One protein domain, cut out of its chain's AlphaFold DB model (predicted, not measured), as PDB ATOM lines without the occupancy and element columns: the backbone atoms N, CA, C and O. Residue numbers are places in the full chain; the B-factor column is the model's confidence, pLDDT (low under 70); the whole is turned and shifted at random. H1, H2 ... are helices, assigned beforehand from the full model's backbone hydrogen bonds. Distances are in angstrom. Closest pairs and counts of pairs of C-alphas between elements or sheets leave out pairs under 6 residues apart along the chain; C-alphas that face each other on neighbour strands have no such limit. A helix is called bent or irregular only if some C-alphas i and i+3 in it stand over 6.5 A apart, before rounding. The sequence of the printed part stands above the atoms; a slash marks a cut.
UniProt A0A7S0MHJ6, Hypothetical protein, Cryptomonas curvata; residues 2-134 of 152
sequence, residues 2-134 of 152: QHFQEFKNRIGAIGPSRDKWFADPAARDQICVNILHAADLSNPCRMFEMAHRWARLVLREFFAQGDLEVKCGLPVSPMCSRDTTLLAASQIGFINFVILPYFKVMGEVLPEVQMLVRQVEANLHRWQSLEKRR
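What this domain is: This is residues 2 to 134 of the 152 residues of the protein "Hypothetical protein" of Cryptomonas curvata (UniProt A0A7S0MHJ6). A long helical hairpin, bent H5 folding back into H6, has H1, H2 and H3 grouped at its H5b end, while H4 meets H5a crosswise near the other. The printed part has 133 residues with six named helices, H1 to H6, and no named strand: all helix. It is loose, with a radius of gyration of the C-alphas of 17.6 A, and spans 53 by 35 by 20 A.

Where its parts are: Find C-alpha 2 at (24.963, 34.967, -2.898), where H1, residues 2 to 14, begins. H2, residues 18 to 23, H3, 25 to 40, and H4, 48 to 71, 34.3 A long, follow. H5, residues 87 to 109, was assigned as one helix by its hydrogen bonds but is bent, C-alphas 97 and 100 being 7.0 A apart; its arms are H5a, 87 to 97, and H5b, 100 to 109. H6, residues 111 to 132, runs 32.8 A to C-alpha 132 at (42.246, 39.151, -32.265).

How they stand to each other: Look first at the hub, H5: H5b and H6, with residues 113 to 121 of H6 alone, touch as a hairpin, closest C-alphas Gly 107 and Val 113, 4.8 A. H1 only just touches H5b, with 3 pairs of C-alphas within 8 A, closest Lys 8 and Val 105, 7.1 A. H2 and H3 touch only at the corner, closest C-alphas Phe 22 and Arg 28, 5.0 A. Residues 55 to 59 of H4 alone touch H5a, about perpendicular at 76 degrees, closest C-alphas Arg 56 and Leu 87, 7.2 A. Every O i to N i+4 pair is within hydrogen-bond range in H1, H2, H3, H4 and H5a, 5 of 6 in H5b and 16 of 18 in H6.

The domain as a whole: The farthest C-alphas, Asp 19 and Gly 73, are 54.5 A apart. The printed part has no cut; the link from H4 to H5, residues 72 to 86, is long. The model's pLDDT is under 70 at residue 2.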
ATOM      1  N   GLN A   2      25.679  34.386  -4.049       67.00
ATOM      2  CA  GLN A   2      24.963  34.967  -2.898       67.00
ATOM      3  C   GLN A   2      25.903  35.602  -1.853       67.00
ATOM      4  O   GLN A   2      25.764  36.784  -1.551       67.00
ATOM      5  N   HIS A   3      26.941  34.879  -1.415       74.88
ATOM      6  CA  HIS A   3      27.925  35.397  -0.450       74.88
ATOM      7  C   HIS A   3      28.689  36.643  -0.923       74.88
ATOM      8  O   HIS A   3      29.055  37.493  -0.115       74.88
ATOM      9  N   PHE A   4      28.900  36.791  -2.236       81.81
ATOM     10  CA  PHE A   4      29.543  37.983  -2.788       81.81
ATOM     11  C   PHE A   4      28.618  39.205  -2.733       81.81
ATOM     12  O   PHE A   4      29.075  40.310  -2.453       81.81
ATOM     13  N   GLN A   5      27.309  39.021  -2.937       85.31
ATOM     14  CA  GLN A   5      26.353  40.118  -2.776       85.31
ATOM     15  C   GLN A   5      26.180  40.518  -1.313       85.31
ATOM     16  O   GLN A   5      26.146  41.704  -1.006       85.31
ATOM     17  N   GLU A   6      26.160  39.552  -0.395       87.00
ATOM     18  CA  GLU A   6      26.177  39.829   1.046       87.00
ATOM     19  C   GLU A   6      27.419  40.639   1.448       87.00
ATOM     20  O   GLU A   6      27.318  41.571   2.245       87.00
ATOM     21  N   PHE A   7      28.581  40.329   0.865       89.12
ATOM     22  CA  PHE A   7      29.818  41.080   1.085       89.12
ATOM     23  C   PHE A   7      29.708  42.526   0.582       89.12
ATOM     24  O   PHE A   7      29.982  43.459   1.337       89.12
ATOM     25  N   LYS A   8      29.212  42.732  -0.646       90.12
ATOM     26  CA  LYS A   8      28.963  44.077  -1.201       90.12
ATOM     27  C   LYS A   8      27.982  44.884  -0.353       90.12
ATOM     28  O   LYS A   8      28.232  46.055  -0.073       90.12
ATOM     29  N   ASN A   9      26.898  44.258   0.097       91.69
ATOM     30  CA  ASN A   9      25.910  44.903   0.960       91.69
ATOM     31  C   ASN A   9      26.540  45.355   2.283       91.69
ATOM     32  O   ASN A   9      26.287  46.472   2.734       91.69
ATOM     33  N   ARG A  10      27.406  44.526   2.885       92.00
ATOM     34  CA  ARG A  10      28.116  44.904   4.110       92.00
ATOM     35  C   ARG A  10      29.084  46.063   3.881       92.00
ATOM     36  O   ARG A  10      29.100  46.964   4.713       92.00
ATOM     37  N   ILE A  11      29.823  46.098   2.766       92.56
ATOM     38  CA  ILE A  11      30.671  47.256   2.415       92.56
ATOM     39  C   ILE A  11      29.835  48.539   2.384       92.56
ATOM     40  O   ILE A  11      30.246  49.538   2.969       92.56
ATOM     41  N   GLY A  12      28.642  48.502   1.785       91.56
ATOM     42  CA  GLY A  12      27.725  49.646   1.788       91.56
ATOM     43  C   GLY A  12      27.254  50.062   3.189       91.56
ATOM     44  O   GLY A  12      27.075  51.249   3.442       91.56
ATOM     45  N   ALA A  13      27.088  49.106   4.108       91.75
ATOM     46  CA  ALA A  13      26.589  49.360   5.458       91.75
ATOM     47  C   ALA A  13      27.660  49.885   6.432       91.75
ATOM     48  O   ALA A  13      27.413  50.852   7.150       91.75
ATOM     49  N   ILE A  14      28.843  49.259   6.484       91.81
ATOM     50  CA  ILE A  14      29.898  49.618   7.456       91.81
ATOM     51  C   ILE A  14      31.007  50.490   6.847       91.81
ATOM     52  O   ILE A  14      31.809  51.088   7.572       91.81
ATOM     53  N   GLY A  15      31.021  50.625   5.520       92.06
ATOM     54  CA  GLY A  15      32.051  51.317   4.751       92.06
ATOM     55  C   GLY A  15      33.291  50.448   4.490       92.06
ATOM     56  O   GLY A  15      33.422  49.358   5.042       92.06
ATOM     57  N   PRO A  16      34.245  50.929   3.674       91.31
ATOM     58  CA  PRO A  16      35.433  50.165   3.276       91.31
ATOM     59  C   PRO A  16      36.591  50.215   4.292       91.31
ATOM     60  O   PRO A  16      37.643  49.627   4.066       91.31
ATOM     61  N   SER A  17      36.445  50.941   5.404       93.25
ATOM     62  CA  SER A  17      37.528  51.117   6.381       93.25
ATOM     63  C   SER A  17      37.932  49.780   7.000       93.25
ATOM     64  O   SER A  17      37.142  49.161   7.712       93.25
ATOM     65  N   ARG A  18      39.186  49.376   6.777       90.31
ATOM     66  CA  ARG A  18      39.763  48.153   7.341       90.31
ATOM     67  C   ARG A  18      39.520  48.053   8.846       90.31
ATOM     68  O   ARG A  18      39.007  47.042   9.303       90.31
ATOM     69  N   ASP A  19      39.774  49.114   9.605       93.06
ATOM     70  CA  ASP A  19      39.601  49.092  11.063       93.06
ATOM     71  C   ASP A  19      38.168  48.730  11.478       93.06
ATOM     72  O   ASP A  19      37.971  47.936  12.396       93.06
ATOM     73  N   LYS A  20      37.157  49.217  10.746       92.69
ATOM     74  CA  LYS A  20      35.750  48.857  10.994       92.69
ATOM     75  C   LYS A  20      35.469  47.381  10.706       92.69
ATOM     76  O   LYS A  20      34.750  46.740  11.467       92.69
ATOM     77  N   TRP A  21      36.051  46.840   9.637       93.75
ATOM     78  CA  TRP A  21      35.899  45.432   9.258       93.75
ATOM     79  C   TRP A  21      36.532  44.472  10.262       93.75
ATOM     80  O   TRP A  21      35.980  43.408  10.517       93.75
ATOM     81  N   PHE A  22      37.680  44.832  10.835       91.62
ATOM     82  CA  PHE A  22      38.376  43.971  11.793       91.62
ATOM     83  C   PHE A  22      37.858  44.129  13.234       91.62
ATOM     84  O   PHE A  22      38.054  43.220  14.046       91.62
ATOM     85  N   ALA A  23      37.165  45.236  13.534       94.00
ATOM     86  CA  ALA A  23      36.498  45.474  14.815       94.00
ATOM     87  C   ALA A  23      35.174  44.701  14.978       94.00
ATOM     88  O   ALA A  23      34.863  44.278  16.089       94.00
ATOM     89  N   ASP A  24      34.403  44.493  13.903       94.06
ATOM     90  CA  ASP A  24      33.182  43.671  13.912       94.06
ATOM     91  C   ASP A  24      33.537  42.186  13.672       94.06
ATOM     92  O   ASP A  24      34.010  41.848  12.583       94.06
ATOM     93  N   PRO A  25      33.295  41.269  14.634       94.69
ATOM     94  CA  PRO A  25      33.578  39.845  14.461       94.69
ATOM     95  C   PRO A  25      32.923  39.221  13.222       94.69
ATOM     96  O   PRO A  25      33.567  38.440  12.528       94.69
ATOM     97  N   ALA A  26      31.683  39.596  12.892       92.19
ATOM     98  CA  ALA A  26      30.980  39.038  11.739       92.19
ATOM     99  C   ALA A  26      31.559  39.557  10.413       92.19
ATOM    100  O   ALA A  26      31.670  38.806   9.441       92.19
ATOM    101  N   ALA A  27      31.955  40.832  10.366       93.12
ATOM    102  CA  ALA A  27      32.655  41.397   9.215       93.12
ATOM    103  C   ALA A  27      34.043  40.762   9.038       93.12
ATOM    104  O   ALA A  27      34.434  40.438   7.914       93.12
ATOM    105  N   ARG A  28      34.753  40.518  10.147       93.88
ATOM    106  CA  ARG A  28      36.056  39.849  10.161       93.88
ATOM    107  C   ARG A  28      35.970  38.414   9.635       93.88
ATOM    108  O   ARG A  28      36.766  38.025   8.784       93.88
ATOM    109  N   ASP A  29      34.991  37.640  10.086       93.75
ATOM    110  CA  ASP A  29      34.801  36.270   9.601       93.75
ATOM    111  C   ASP A  29      34.447  36.269   8.105       93.75
ATOM    112  O   ASP A  29      35.006  35.499   7.319       93.75
ATOM    113  N   GLN A  30      33.594  37.205   7.677       92.31
ATOM    114  CA  GLN A  30      33.229  37.350   6.272       92.31
ATOM    115  C   GLN A  30      34.425  37.735   5.387       92.31
ATOM    116  O   GLN A  30      34.557  37.185   4.289       92.31
ATOM    117  N   ILE A  31      35.307  38.649   5.815       92.19
ATOM    118  CA  ILE A  31      36.497  38.991   5.019       92.19
ATOM    119  C   ILE A  31      37.477  37.813   4.957       92.19
ATOM    120  O   ILE A  31      38.031  37.566   3.891       92.19
ATOM    121  N   CYS A  32      37.629  37.019   6.024       93.19
ATOM    122  CA  CYS A  32      38.452  35.804   5.999       93.19
ATOM    123  C   CYS A  32      37.947  34.780   4.973       93.19
ATOM    124  O   CYS A  32      38.734  34.272   4.172       93.19
ATOM    125  N   VAL A  33      36.635  34.519   4.943       92.88
ATOM    126  CA  VAL A  33      36.021  33.631   3.938       92.88
ATOM    127  C   VAL A  33      36.254  34.163   2.523       92.88
ATOM    128  O   VAL A  33      36.599  33.398   1.622       92.88
ATOM    129  N   ASN A  34      36.127  35.477   2.318       93.06
ATOM    130  CA  ASN A  34      36.384  36.074   1.010       93.06
ATOM    131  C   ASN A  34      37.866  36.030   0.616       93.06
ATOM    132  O   ASN A  34      38.167  35.793  -0.546       93.06
ATOM    133  N   ILE A  35      38.808  36.183   1.546       94.44
ATOM    134  CA  ILE A  35      40.240  36.004   1.256       94.44
ATOM    135  C   ILE A  35      40.519  34.569   0.798       94.44
ATOM    136  O   ILE A  35      41.219  34.371  -0.197       94.44
ATOM    137  N   LEU A  36      39.944  33.574   1.481       95.62
ATOM    138  CA  LEU A  36      40.085  32.169   1.096       95.62
ATOM    139  C   LEU A  36      39.514  31.914  -0.305       95.62
ATOM    140  O   LEU A  36      40.157  31.266  -1.129       95.62
ATOM    141  N   HIS A  37      38.348  32.480  -0.609       94.06
ATOM    142  CA  HIS A  37      37.755  32.366  -1.938       94.06
ATOM    143  C   HIS A  37      38.569  33.106  -3.015       94.06
ATOM    144  O   HIS A  37      38.759  32.590  -4.115       94.06
ATOM    145  N   ALA A  38      39.137  34.273  -2.697       95.25
ATOM    146  CA  ALA A  38      40.065  34.971  -3.586       95.25
ATOM    147  C   ALA A  38      41.298  34.117  -3.902       95.25
ATOM    148  O   ALA A  38      41.788  34.159  -5.029       95.25
ATOM    149  N   ALA A  39      41.809  33.350  -2.932       96.25
ATOM    150  CA  ALA A  39      42.954  32.470  -3.144       96.25
ATOM    151  C   ALA A  39      42.647  31.383  -4.187       96.25
ATOM    152  O   ALA A  39      43.451  31.189  -5.105       96.25
ATOM    153  N   ASP A  40      41.470  30.760  -4.097       95.94
ATOM    154  CA  ASP A  40      40.971  29.763  -5.056       95.94
ATOM    155  C   ASP A  40      40.810  30.351  -6.473       95.94
ATOM    156  O   ASP A  40      41.249  29.780  -7.470       95.94
ATOM    157  N   LEU A  41      40.303  31.584  -6.563       95.75
ATOM    158  CA  LEU A  41      40.117  32.300  -7.827       95.75
ATOM    159  C   LEU A  41      41.372  33.037  -8.332       95.75
ATOM    160  O   LEU A  41      41.312  33.714  -9.357       95.75
ATOM    161  N   SER A  42      42.519  32.946  -7.649       96.94
ATOM    162  CA  SER A  42      43.668  33.839  -7.889       96.94
ATOM    163  C   SER A  42      44.462  33.566  -9.171       96.94
ATOM    164  O   SER A  42      45.351  34.350  -9.517       96.94
ATOM    165  N   ASN A  43      44.184  32.476  -9.892       98.12
ATOM    166  CA  ASN A  43      44.962  32.071 -11.070       98.12
ATOM    167  C   ASN A  43      45.068  33.168 -12.152       98.12
ATOM    168  O   ASN A  43      46.185  33.433 -12.607       98.12
ATOM    169  N   PRO A  44      43.986  33.879 -12.528       98.44
ATOM    170  CA  PRO A  44      44.056  34.965 -13.508       98.44
ATOM    171  C   PRO A  44      44.801  36.212 -13.007       98.44
ATOM    172  O   PRO A  44      45.158  37.065 -13.817       98.44
ATOM    173  N   CYS A  45      45.073  36.310 -11.702       97.88
ATOM    174  CA  CYS A  45      45.823  37.401 -11.076       97.88
ATOM    175  C   CYS A  45      47.341  37.165 -11.078       97.88
ATOM    176  O   CYS A  45      48.095  38.022 -10.626       97.88
ATOM    177  N   ARG A  46      47.818  36.000 -11.535       97.75
ATOM    178  CA  ARG A  46      49.254  35.696 -11.640       97.75
ATOM    179  C   ARG A  46      49.863  36.357 -12.877       97.75
ATOM    180  O   ARG A  46      49.146  36.816 -13.763       97.75
ATOM    181  N   MET A  47      51.194  36.359 -12.984       98.25
ATOM    182  CA  MET A  47      51.856  36.706 -14.250       98.25
ATOM    183  C   MET A  47      51.287  35.855 -15.389       98.25
ATOM    184  O   MET A  47      51.013  34.667 -15.197       98.25
ATOM    185  N   PHE A  48      51.134  36.459 -16.567       98.56
ATOM    186  CA  PHE A  48      50.385  35.862 -17.672       98.56
ATOM    187  C   PHE A  48      50.807  34.434 -18.019       98.56
ATOM    188  O   PHE A  48      49.943  33.608 -18.270       98.56
ATOM    189  N   GLU A  49      52.101  34.107 -17.994       98.25
ATOM    190  CA  GLU A  49      52.568  32.752 -18.325       98.25
ATOM    191  C   GLU A  49      51.986  31.689 -17.378       98.25
ATOM    192  O   GLU A  49      51.591  30.603 -17.803       98.25
ATOM    193  N   MET A  50      51.851  32.026 -16.091       98.56
ATOM    194  CA  MET A  50      51.204  31.158 -15.107       98.56
ATOM    195  C   MET A  50      49.687  31.150 -15.282       98.56
ATOM    196  O   MET A  50      49.091  30.076 -15.292       98.56
ATOM    197  N   ALA A  51      49.065  32.318 -15.470       98.50
ATOM    198  CA  ALA A  51      47.623  32.416 -15.705       98.50
ATOM    199  C   ALA A  51      47.198  31.608 -16.949       98.50
ATOM    200  O   ALA A  51      46.241  30.840 -16.906       98.50
ATOM    201  N   HIS A  52      47.966  31.709 -18.033       98.50
ATOM    202  CA  HIS A  52      47.778  30.968 -19.274       98.50
ATOM    203  C   HIS A  52      47.958  29.458 -19.080       98.50
ATOM    204  O   HIS A  52      47.154  28.667 -19.580       98.50
ATOM    205  N   ARG A  53      48.984  29.033 -18.327       98.50
ATOM    206  CA  ARG A  53      49.180  27.617 -17.982       98.50
ATOM    207  C   ARG A  53      47.981  27.057 -17.219       98.50
ATOM    208  O   ARG A  53      47.482  26.000 -17.596       98.50
ATOM    209  N   TRP A  54      47.512  27.753 -16.187       98.56
ATOM    210  CA  TRP A  54      46.358  27.320 -15.397       98.56
ATOM    211  C   TRP A  54      45.071  27.285 -16.220       98.56
ATOM    212  O   TRP A  54      44.362  26.283 -16.176       98.56
ATOM    213  N   ALA A  55      44.822  28.300 -17.051       98.19
ATOM    214  CA  ALA A  55      43.675  28.324 -17.958       98.19
ATOM    215  C   ALA A  55      43.641  27.100 -18.891       98.19
ATOM    216  O   ALA A  55      42.600  26.472 -19.074       98.19
ATOM    217  N   ARG A  56      44.800  26.709 -19.439       98.00
ATOM    218  CA  ARG A  56      44.920  25.494 -20.256       98.00
ATOM    219  C   ARG A  56      44.642  24.212 -19.476       98.00
ATOM    220  O   ARG A  56      44.063  23.291 -20.040       98.00
ATOM    221  N   LEU A  57      45.103  24.119 -18.228       98.38
ATOM    222  CA  LEU A  57      44.884  22.933 -17.396       98.38
ATOM    223  C   LEU A  57      43.401  22.763 -17.056       98.38
ATOM    224  O   LEU A  57      42.888  21.662 -17.221       98.38
ATOM    225  N   VAL A  58      42.718  23.851 -16.689       97.62
ATOM    226  CA  VAL A  58      41.276  23.846 -16.396       97.62
ATOM    227  C   VAL A  58      40.463  23.473 -17.634       97.62
ATOM    228  O   VAL A  58      39.625  22.581 -17.565       97.62
ATOM    229  N   LEU A  59      40.739  24.067 -18.803       97.38
ATOM    230  CA  LEU A  59      40.010  23.673 -20.014       97.38
ATOM    231  C   LEU A  59      40.290  22.230 -20.431       97.38
ATOM    232  O   LEU A  59      39.393  21.563 -20.926       97.38
ATOM    233  N   ARG A  60      41.504  21.714 -20.207       98.00
ATOM    234  CA  ARG A  60      41.785  20.293 -20.448       98.00
ATOM    235  C   ARG A  60      40.902  19.396 -19.577       98.00
ATOM    236  O   ARG A  60      40.442  18.370 -20.063       98.00
ATOM    237  N   GLU A  61      40.693  19.769 -18.318       98.25
ATOM    238  CA  GLU A  61      39.798  19.056 -17.405       98.25
ATOM    239  C   GLU A  61      38.339  19.139 -17.870       98.25
ATOM    240  O   GLU A  61      37.690  18.106 -18.005       98.25
ATOM    241  N   PHE A  62      37.860  20.330 -18.241       98.19
ATOM    242  CA  PHE A  62      36.503  20.515 -18.769       98.19
ATOM    243  C   PHE A  62      36.268  19.724 -20.055       98.19
ATOM    244  O   PHE A  62      35.225  19.105 -20.223       98.19
ATOM    245  N   PHE A  63      37.248  19.676 -20.954       98.19
ATOM    246  CA  PHE A  63      37.124  18.897 -22.184       98.19
ATOM    247  C   PHE A  63      37.135  17.396 -21.916       98.19
ATOM    248  O   PHE A  63      36.404  16.662 -22.570       98.19
ATOM    249  N   ALA A  64      37.914  16.932 -20.937       98.31
ATOM    250  CA  ALA A  64      37.858  15.537 -20.517       98.31
ATOM    251  C   ALA A  64      36.480  15.183 -19.931       98.31
ATOM    252  O   ALA A  64      35.958  14.110 -20.229       98.31
ATOM    253  N   GLN A  65      35.872  16.088 -19.158       98.38
ATOM    254  CA  GLN A  65      34.496  15.928 -18.691       98.38
ATOM    255  C   GLN A  65      33.511  15.875 -19.869       98.38
ATOM    256  O   GLN A  65      32.717  14.942 -19.938       98.38
ATOM    257  N   GLY A  66      33.600  16.804 -20.823       98.31
ATOM    258  CA  GLY A  66      32.721  16.832 -21.997       98.31
ATOM    259  C   GLY A  66      32.815  15.569 -22.853       98.31
ATOM    260  O   GLY A  66      31.799  15.022 -23.275       98.31
ATOM    261  N   ASP A  67      34.024  15.038 -23.053       98.12
ATOM    262  CA  ASP A  67      34.218  13.778 -23.773       98.12
ATOM    263  C   ASP A  67      33.550  12.592 -23.050       98.12
ATOM    264  O   ASP A  67      33.050  11.666 -23.695       98.12
ATOM    265  N   LEU A  68      33.560  12.587 -21.711       98.38
ATOM    266  CA  LEU A  68      32.871  11.571 -20.910       98.38
ATOM    267  C   LEU A  68      31.350  11.740 -20.979       98.38
ATOM    268  O   LEU A  68      30.651  10.744 -21.140       98.38
ATOM    269  N   GLU A  69      30.843  12.973 -20.930       98.50
ATOM    270  CA  GLU A  69      29.414  13.270 -21.090       98.50
ATOM    271  C   GLU A  69      28.893  12.732 -22.432       98.50
ATOM    272  O   GLU A  69      27.905  12.000 -22.447       98.50
ATOM    273  N   VAL A  70      29.623  12.959 -23.533       97.69
ATOM    274  CA  VAL A  70      29.288  12.391 -24.853       97.69
ATOM    275  C   VAL A  70      29.257  10.862 -24.818       97.69
ATOM    276  O   VAL A  70      28.296  10.253 -25.288       97.69
ATOM    277  N   LYS A  71      30.286  10.221 -24.245       97.69
ATOM    278  CA  LYS A  71      30.359   8.749 -24.151       97.69
ATOM    279  C   LYS A  71      29.215   8.151 -23.335       97.69
ATOM    280  O   LYS A  71      28.773   7.046 -23.632       97.69
ATOM    281  N   CYS A  72      28.743   8.873 -22.324       98.00
ATOM    282  CA  CYS A  72      27.626   8.472 -21.479       98.00
ATOM    283  C   CYS A  72      26.250   8.826 -22.071       98.00
ATOM    284  O   CYS A  72      25.238   8.539 -21.434       98.00
ATOM    285  N   GLY A  73      26.185   9.451 -23.254       97.56
ATOM    286  CA  GLY A  73      24.928   9.913 -23.850       97.56
ATOM    287  C   GLY A  73      24.280  11.080 -23.095       97.56
ATOM    288  O   GLY A  73      23.067  11.264 -23.174       97.56
ATOM    289  N   LEU A  74      25.069  11.851 -22.340       98.06
ATOM    290  CA  LEU A  74      24.620  13.021 -21.590       98.06
ATOM    291  C   LEU A  74      24.785  14.305 -22.419       98.06
ATOM    292  O   LEU A  74      25.688  14.392 -23.256       98.06
ATOM    293  N   PRO A  75      23.957  15.338 -22.174       97.38
ATOM    294  CA  PRO A  75      24.213  16.670 -22.706       97.38
ATOM    295  C   PRO A  75      25.571  17.194 -22.227       97.38
ATOM    296  O   PRO A  75      25.874  17.122 -21.037       97.38
ATOM    297  N   VAL A  76      26.365  17.749 -23.147       97.62
ATOM    298  CA  VAL A  76      27.669  18.330 -22.805       97.62
ATOM    299  C   VAL A  76      27.475  19.611 -22.002       97.62
ATOM    300  O   VAL A  76      26.761  20.523 -22.428       97.62
ATOM    301  N   SER A  77      28.141  19.692 -20.855       97.25
ATOM    302  CA  SER A  77      28.095  20.838 -19.960       97.25
ATOM    303  C   SER A  77      28.654  22.100 -20.636       97.25
ATOM    304  O   SER A  77      29.549  22.027 -21.489       97.25
ATOM    305  N   PRO A  78      28.180  23.301 -20.251       94.81
ATOM    306  CA  PRO A  78      28.755  24.556 -20.725       94.81
ATOM    307  C   PRO A  78      30.277  24.577 -20.558       94.81
ATOM    308  O   PRO A  78      30.803  24.111 -19.550       94.81
ATOM    309  N   MET A  79      30.988  25.129 -21.544       94.38
ATOM    310  CA  MET A  79      32.460  25.216 -21.582       94.38
ATOM    311  C   MET A  79      33.211  23.874 -21.681       94.38
ATOM    312  O   MET A  79      34.437  23.881 -21.792       94.38
ATOM    313  N   CYS A  80      32.512  22.735 -21.668       96.69
ATOM    314  CA  CYS A  80      33.125  21.405 -21.704       96.69
ATOM    315  C   CYS A  80      33.291  20.848 -23.127       96.69
ATOM    316  O   CYS A  80      33.985  19.857 -23.327       96.69
ATOM    317  N   SER A  81      32.730  21.502 -24.150       95.38
ATOM    318  CA  SER A  81      32.972  21.124 -25.549       95.38
ATOM    319  C   SER A  81      34.254  21.765 -26.085       95.38
ATOM    320  O   SER A  81      34.357  22.991 -26.181       95.38
ATOM    321  N   ARG A  82      35.210  20.924 -26.498       93.62
ATOM    322  CA  ARG A  82      36.463  21.336 -27.156       93.62
ATOM    323  C   ARG A  82      36.263  21.953 -28.548       93.62
ATOM    324  O   ARG A  82      37.144  22.667 -29.016       93.62
ATOM    325  N   ASP A  83      35.122  21.695 -29.184       90.75
ATOM    326  CA  ASP A  83      34.824  22.169 -30.541       90.75
ATOM    327  C   ASP A  83      34.317  23.615 -30.541       90.75
ATOM    328  O   ASP A  83      34.540  24.367 -31.489       90.75
ATOM    329  N   THR A  84      33.656  24.022 -29.457       91.62
ATOM    330  CA  THR A  84      33.024  25.344 -29.341       91.62
ATOM    331  C   THR A  84      33.730  26.261 -28.348       91.62
ATOM    332  O   THR A  84      33.651  27.485 -28.473       91.62
ATOM    333  N   THR A  85      34.463  25.707 -27.379       93.31
ATOM    334  CA  THR A  85      35.099  26.497 -26.323       93.31
ATOM    335  C   THR A  85      36.493  26.950 -26.725       93.31
ATOM    336  O   THR A  85      37.421  26.161 -26.897       93.31
ATOM    337  N   LEU A  86      36.671  28.264 -26.800       94.69
ATOM    338  CA  LEU A  86      37.939  28.882 -27.162       94.69
ATOM    339  C   LEU A  86      38.672  29.365 -25.919       94.69
ATOM    340  O   LEU A  86      38.104  30.103 -25.114       94.69
ATOM    341  N   LEU A  87      39.960  29.023 -25.803       95.56
ATOM    342  CA  LEU A  87      40.777  29.401 -24.648       95.56
ATOM    343  C   LEU A  87      40.727  30.910 -24.377       95.56
ATOM    344  O   LEU A  87      40.306  31.305 -23.297       95.56
ATOM    345  N   ALA A  88      41.079  31.757 -25.346       96.69
ATOM    346  CA  ALA A  88      41.113  33.205 -25.123       96.69
ATOM    347  C   ALA A  88      39.730  33.786 -24.775       96.69
ATOM    348  O   ALA A  88      39.603  34.453 -23.749       96.69
ATOM    349  N   ALA A  89      38.692  33.468 -25.557       96.31
ATOM    350  CA  ALA A  89      37.333  33.958 -25.318       96.31
ATOM    351  C   ALA A  89      36.795  33.520 -23.942       96.31
ATOM    352  O   ALA A  89      36.221  34.327 -23.210       96.31
ATOM    353  N   SER A  90      37.051  32.264 -23.544       97.06
ATOM    354  CA  SER A  90      36.655  31.744 -22.228       97.06
ATOM    355  C   SER A  90      37.274  32.542 -21.080       97.06
ATOM    356  O   SER A  90      36.579  32.896 -20.128       97.06
ATOM    357  N   GLN A  91      38.565  32.873 -21.183       98.38
ATOM    358  CA  GLN A  91      39.270  33.613 -20.142       98.38
ATOM    359  C   GLN A  91      38.853  35.083 -20.115       98.38
ATOM    360  O   GLN A  91      38.718  35.642 -19.034       98.38
ATOM    361  N   ILE A  92      38.583  35.699 -21.270       98.44
ATOM    362  CA  ILE A  92      38.039  37.065 -21.349       98.44
ATOM    363  C   ILE A  92      36.685  37.137 -20.642       98.44
ATOM    364  O   ILE A  92      36.480  38.014 -19.803       98.44
ATOM    365  N   GLY A  93      35.783  36.193 -20.932       97.69
ATOM    366  CA  GLY A  93      34.490  36.099 -20.258       97.69
ATOM    367  C   GLY A  93      34.649  35.911 -18.749       97.69
ATOM    368  O   GLY A  93      34.118  36.697 -17.965       97.69
ATOM    369  N   PHE A  94      35.443  34.925 -18.329       97.75
ATOM    370  CA  PHE A  94      35.671  34.649 -16.910       97.75
ATOM    371  C   PHE A  94      36.266  35.851 -16.163       97.75
ATOM    372  O   PHE A  94      35.813  36.202 -15.071       97.75
ATOM    373  N   ILE A  95      37.234  36.538 -16.772       98.50
ATOM    374  CA  ILE A  95      37.852  37.723 -16.181       98.50
ATOM    375  C   ILE A  95      36.837  38.860 -16.029       98.50
ATOM    376  O   ILE A  95      36.749  39.448 -14.952       98.50
ATOM    377  N   ASN A  96      36.060  39.159 -17.070       98.25
ATOM    378  CA  ASN A  96      35.120  40.279 -17.057       98.25
ATOM    379  C   ASN A  96      33.933  40.061 -16.114       98.25
ATOM    380  O   ASN A  96      33.499  41.004 -15.457       98.25
ATOM    381  N   PHE A  97      33.407  38.837 -16.045       96.38
ATOM    382  CA  PHE A  97      32.168  38.562 -15.316       96.38
ATOM    383  C   PHE A  97      32.385  38.033 -13.897       96.38
ATOM    384  O   PHE A  97      31.490  38.169 -13.065       96.38
ATOM    385  N   VAL A  98      33.555  37.462 -13.597       95.56
ATOM    386  CA  VAL A  98      33.843  36.875 -12.279       95.56
ATOM    387  C   VAL A  98      35.011  37.584 -11.610       95.56
ATOM    388  O   VAL A  98      34.842  38.184 -10.551       95.56
ATOM    389  N   ILE A  99      36.190  37.559 -12.232       97.69
ATOM    390  CA  ILE A  99      37.435  37.945 -11.555       97.69
ATOM    391  C   ILE A  99      37.502  39.447 -11.288       97.69
ATOM    392  O   ILE A  99      37.672  39.853 -10.142       97.69
ATOM    393  N   LEU A 100      37.362  40.295 -12.310       97.62
ATOM    394  CA  LEU A 100      37.467  41.743 -12.125       97.62
ATOM    395  C   LEU A 100      36.410  42.285 -11.155       97.62
ATOM    396  O   LEU A 100      36.807  43.017 -10.247       97.62
ATOM    397  N   PRO A 101      35.113  41.927 -11.266       96.19
ATOM    398  CA  PRO A 101      34.122  42.338 -10.280       96.19
ATOM    399  C   PRO A 101      34.498  41.910  -8.859       96.19
ATOM    400  O   PRO A 101      34.410  42.724  -7.944       96.19
ATOM    401  N   TYR A 102      34.965  40.669  -8.678       96.06
ATOM    402  CA  TYR A 102      35.324  40.135  -7.365       96.06
ATOM    403  C   TYR A 102      36.507  40.874  -6.729       96.06
ATOM    404  O   TYR A 102      36.403  41.407  -5.624       96.06
ATOM    405  N   PHE A 103      37.629  40.962  -7.448       97.06
ATOM    406  CA  PHE A 103      38.857  41.561  -6.926       97.06
ATOM    407  C   PHE A 103      38.760  43.088  -6.776       97.06
ATOM    408  O   PHE A 103      39.394  43.635  -5.875       97.06
ATOM    409  N   LYS A 104      37.944  43.783  -7.586       96.25
ATOM    410  CA  LYS A 104      37.692  45.226  -7.409       96.25
ATOM    411  C   LYS A 104      36.996  45.522  -6.086       96.25
ATOM    412  O   LYS A 104      37.478  46.372  -5.345       96.25
ATOM    413  N   VAL A 105      35.947  44.766  -5.759       94.81
ATOM    414  CA  VAL A 105      35.221  44.904  -4.485       94.81
ATOM    415  C   VAL A 105      36.125  44.554  -3.300       94.81
ATOM    416  O   VAL A 105      36.174  45.291  -2.321       94.81
ATOM    417  N   MET A 106      36.909  43.473  -3.393       95.44
ATOM    418  CA  MET A 106      37.908  43.142  -2.365       95.44
ATOM    419  C   MET A 106      38.918  44.278  -2.150       95.44
ATOM    420  O   MET A 106      39.288  44.574  -1.015       95.44
ATOM    421  N   GLY A 107      39.328  44.940  -3.234       95.44
ATOM    422  CA  GLY A 107      40.243  46.077  -3.212       95.44
ATOM    423  C   GLY A 107      39.678  47.361  -2.608       95.44
ATOM    424  O   GLY A 107      40.462  48.279  -2.368       95.44
ATOM    425  N   GLU A 108      38.369  47.450  -2.361       93.62
ATOM    426  CA  GLU A 108      37.778  48.559  -1.603       93.62
ATOM    427  C   GLU A 108      38.144  48.448  -0.116       93.62
ATOM    428  O   GLU A 108      38.517  49.442   0.497       93.62
ATOM    429  N   VAL A 109      38.108  47.234   0.447       93.62
ATOM    430  CA  VAL A 109      38.405  46.967   1.870       93.62
ATOM    431  C   VAL A 109      39.897  46.715   2.111       93.62
ATOM    432  O   VAL A 109      40.471  47.152   3.114       93.62
ATOM    433  N   LEU A 110      40.546  46.009   1.181       94.62
ATOM    434  CA  LEU A 110      41.959  45.634   1.236       94.62
ATOM    435  C   LEU A 110      42.720  46.286   0.067       94.62
ATOM    436  O   LEU A 110      42.915  45.643  -0.966       94.62
ATOM    437  N   PRO A 111      43.153  47.555   0.197       94.12
ATOM    438  CA  PRO A 111      43.893  48.294  -0.829       94.12
ATOM    439  C   PRO A 111      45.047  47.541  -1.506       94.12
ATOM    440  O   PRO A 111      45.326  47.764  -2.684       94.12
ATOM    441  N   GLU A 112      45.709  46.625  -0.803       94.19
ATOM    442  CA  GLU A 112      46.781  45.780  -1.329       94.19
ATOM    443  C   GLU A 112      46.301  44.933  -2.520       94.19
ATOM    444  O   GLU A 112      47.050  44.712  -3.469       94.19
ATOM    445  N   VAL A 113      45.025  44.538  -2.544       96.62
ATOM    446  CA  VAL A 113      44.406  43.773  -3.637       96.62
ATOM    447  C   VAL A 113      44.369  44.562  -4.953       96.62
ATOM    448  O   VAL A 113      44.345  43.957  -6.026       96.62
ATOM    449  N   GLN A 114      44.470  45.896  -4.927       96.69
ATOM    450  CA  GLN A 114      44.504  46.716  -6.147       96.69
ATOM    451  C   GLN A 114      45.680  46.359  -7.069       96.69
ATOM    452  O   GLN A 114      45.591  46.529  -8.286       96.69
ATOM    453  N   MET A 115      46.781  45.823  -6.527       97.31
ATOM    454  CA  MET A 115      47.877  45.323  -7.361       97.31
ATOM    455  C   MET A 115      47.461  44.104  -8.196       97.31
ATOM    456  O   MET A 115      47.871  43.983  -9.350       97.31
ATOM    457  N   LEU A 116      46.606  43.239  -7.643       98.00
ATOM    458  CA  LEU A 116      46.062  42.078  -8.340       98.00
ATOM    459  C   LEU A 116      45.071  42.516  -9.417       98.00
ATOM    460  O   LEU A 116      45.130  41.999 -10.526       98.00
ATOM    461  N   VAL A 117      44.233  43.520  -9.134       98.44
ATOM    462  CA  VAL A 117      43.313  44.104 -10.128       98.44
ATOM    463  C   VAL A 117      44.084  44.591 -11.356       98.44
ATOM    464  O   VAL A 117      43.771  44.181 -12.471       98.44
ATOM    465  N   ARG A 118      45.156  45.372 -11.162       98.38
ATOM    466  CA  ARG A 118      46.009  45.840 -12.271       98.38
ATOM    467  C   ARG A 118      46.635  44.687 -13.057       98.38
ATOM    468  O   ARG A 118      46.697  44.736 -14.284       98.38
ATOM    469  N   GLN A 119      47.084  43.636 -12.370       98.56
ATOM    470  CA  GLN A 119      47.646  42.451 -13.023       98.56
ATOM    471  C   GLN A 119      46.599  41.702 -13.863       98.56
ATOM    472  O   GLN A 119      46.907  41.258 -14.971       98.56
ATOM    473  N   VAL A 120      45.361  41.586 -13.372       98.44
ATOM    474  CA  VAL A 120      44.244  40.984 -14.116       98.44
ATOM    475  C   VAL A 120      43.895  41.818 -15.347       98.44
ATOM    476  O   VAL A 120      43.724  41.250 -16.422       98.44
ATOM    477  N   GLU A 121      43.842  43.146 -15.232       98.62
ATOM    478  CA  GLU A 121      43.584  44.045 -16.370       98.62
ATOM    479  C   GLU A 121      44.684  43.926 -17.441       98.62
ATOM    480  O   GLU A 121      44.391  43.818 -18.634       98.62
ATOM    481  N   ALA A 122      45.954  43.825 -17.035       98.62
ATOM    482  CA  ALA A 122      47.055  43.558 -17.961       98.62
ATOM    483  C   ALA A 122      46.920  42.190 -18.659       98.62
ATOM    484  O   ALA A 122      47.138  42.074 -19.870       98.62
ATOM    485  N   ASN A 123      46.526  41.150 -17.920       98.69
ATOM    486  CA  ASN A 123      46.282  39.826 -18.491       98.69
ATOM    487  C   ASN A 123      45.085  39.827 -19.450       98.69
ATOM    488  O   ASN A 123      45.151  39.180 -20.495       98.69
ATOM    489  N   LEU A 124      44.024  40.572 -19.136       98.69
ATOM    490  CA  LEU A 124      42.856  40.736 -19.998       98.69
ATOM    491  C   LEU A 124      43.251  41.314 -21.358       98.69
ATOM    492  O   LEU A 124      42.879  40.752 -22.388       98.69
ATOM    493  N   HIS A 125      44.079  42.362 -21.380       98.44
ATOM    494  CA  HIS A 125      44.598  42.921 -22.632       98.44
ATOM    495  C   HIS A 125      45.403  41.894 -23.443       98.44
ATOM    496  O   HIS A 125      45.275  41.826 -24.672       98.44
ATOM    497  N   ARG A 126      46.213  41.051 -22.781       98.19
ATOM    498  CA  ARG A 126      46.953  39.974 -23.461       98.19
ATOM    499  C   ARG A 126      46.007  38.929 -24.055       98.19
ATOM    500  O   ARG A 126      46.195  38.553 -25.209       98.19
ATOM    501  N   TRP A 127      44.971  38.513 -23.328       98.19
ATOM    502  CA  TRP A 127      43.965  37.581 -23.846       98.19
ATOM    503  C   TRP A 127      43.198  38.146 -25.043       98.19
ATOM    504  O   TRP A 127      43.093  37.469 -26.062       98.19
ATOM    505  N   GLN A 128      42.747  39.399 -24.970       97.94
ATOM    506  CA  GLN A 128      42.094  40.090 -26.091       97.94
ATOM    507  C   GLN A 128      43.011  40.194 -27.317       97.94
ATOM    508  O   GLN A 128      42.568  40.050 -28.455       97.94
ATOM    509  N   SER A 129      44.310  40.415 -27.103       96.88
ATOM    510  CA  SER A 129      45.293  40.427 -28.190       96.88
ATOM    511  C   SER A 129      45.442  39.049 -28.842       96.88
ATOM    512  O   SER A 129      45.558  38.968 -30.063       96.88
ATOM    513  N   LEU A 130      45.422  37.967 -28.056       95.19
ATOM    514  CA  LEU A 130      45.459  36.596 -28.579       95.19
ATOM    515  C   LEU A 130      44.186  36.239 -29.347       95.19
ATOM    516  O   LEU A 130      44.272  35.607 -30.394       95.19
ATOM    517  N   GLU A 131      43.024  36.670 -28.858       94.25
ATOM    518  CA  GLU A 131      41.743  36.459 -29.534       94.25
ATOM    519  C   GLU A 131      41.720  37.133 -30.912       94.25
ATOM    520  O   GLU A 131      41.402  36.484 -31.905       94.25
ATOM    521  N   LYS A 132      42.162  38.397 -31.000       92.88
ATOM    522  CA  LYS A 132      42.246  39.151 -32.265       92.88
ATOM    523  C   LYS A 132      43.250  38.576 -33.263       92.88
ATOM    524  O   LYS A 132      43.051  38.699 -34.465       92.88
ATOM    525  N   ARG A 133      44.354  37.993 -32.782       88.88
ATOM    526  CA  ARG A 133      45.396  37.384 -33.631       88.88
ATOM    527  C   ARG A 133      45.006  36.012 -34.167       88.88
ATOM    528  O   ARG A 133      45.762  35.440 -34.952       88.88
ATOM    529  N   ARG A 134      43.870  35.458 -33.740       76.31
ATOM    530  CA  ARG A 134      43.391  34.196 -34.281       76.31
ATOM    531  C   ARG A 134      43.085  34.392 -35.771       76.31
ATOM    532  O   ARG A 134      42.315  35.293 -36.099       76.31
TER     533      ARG A 134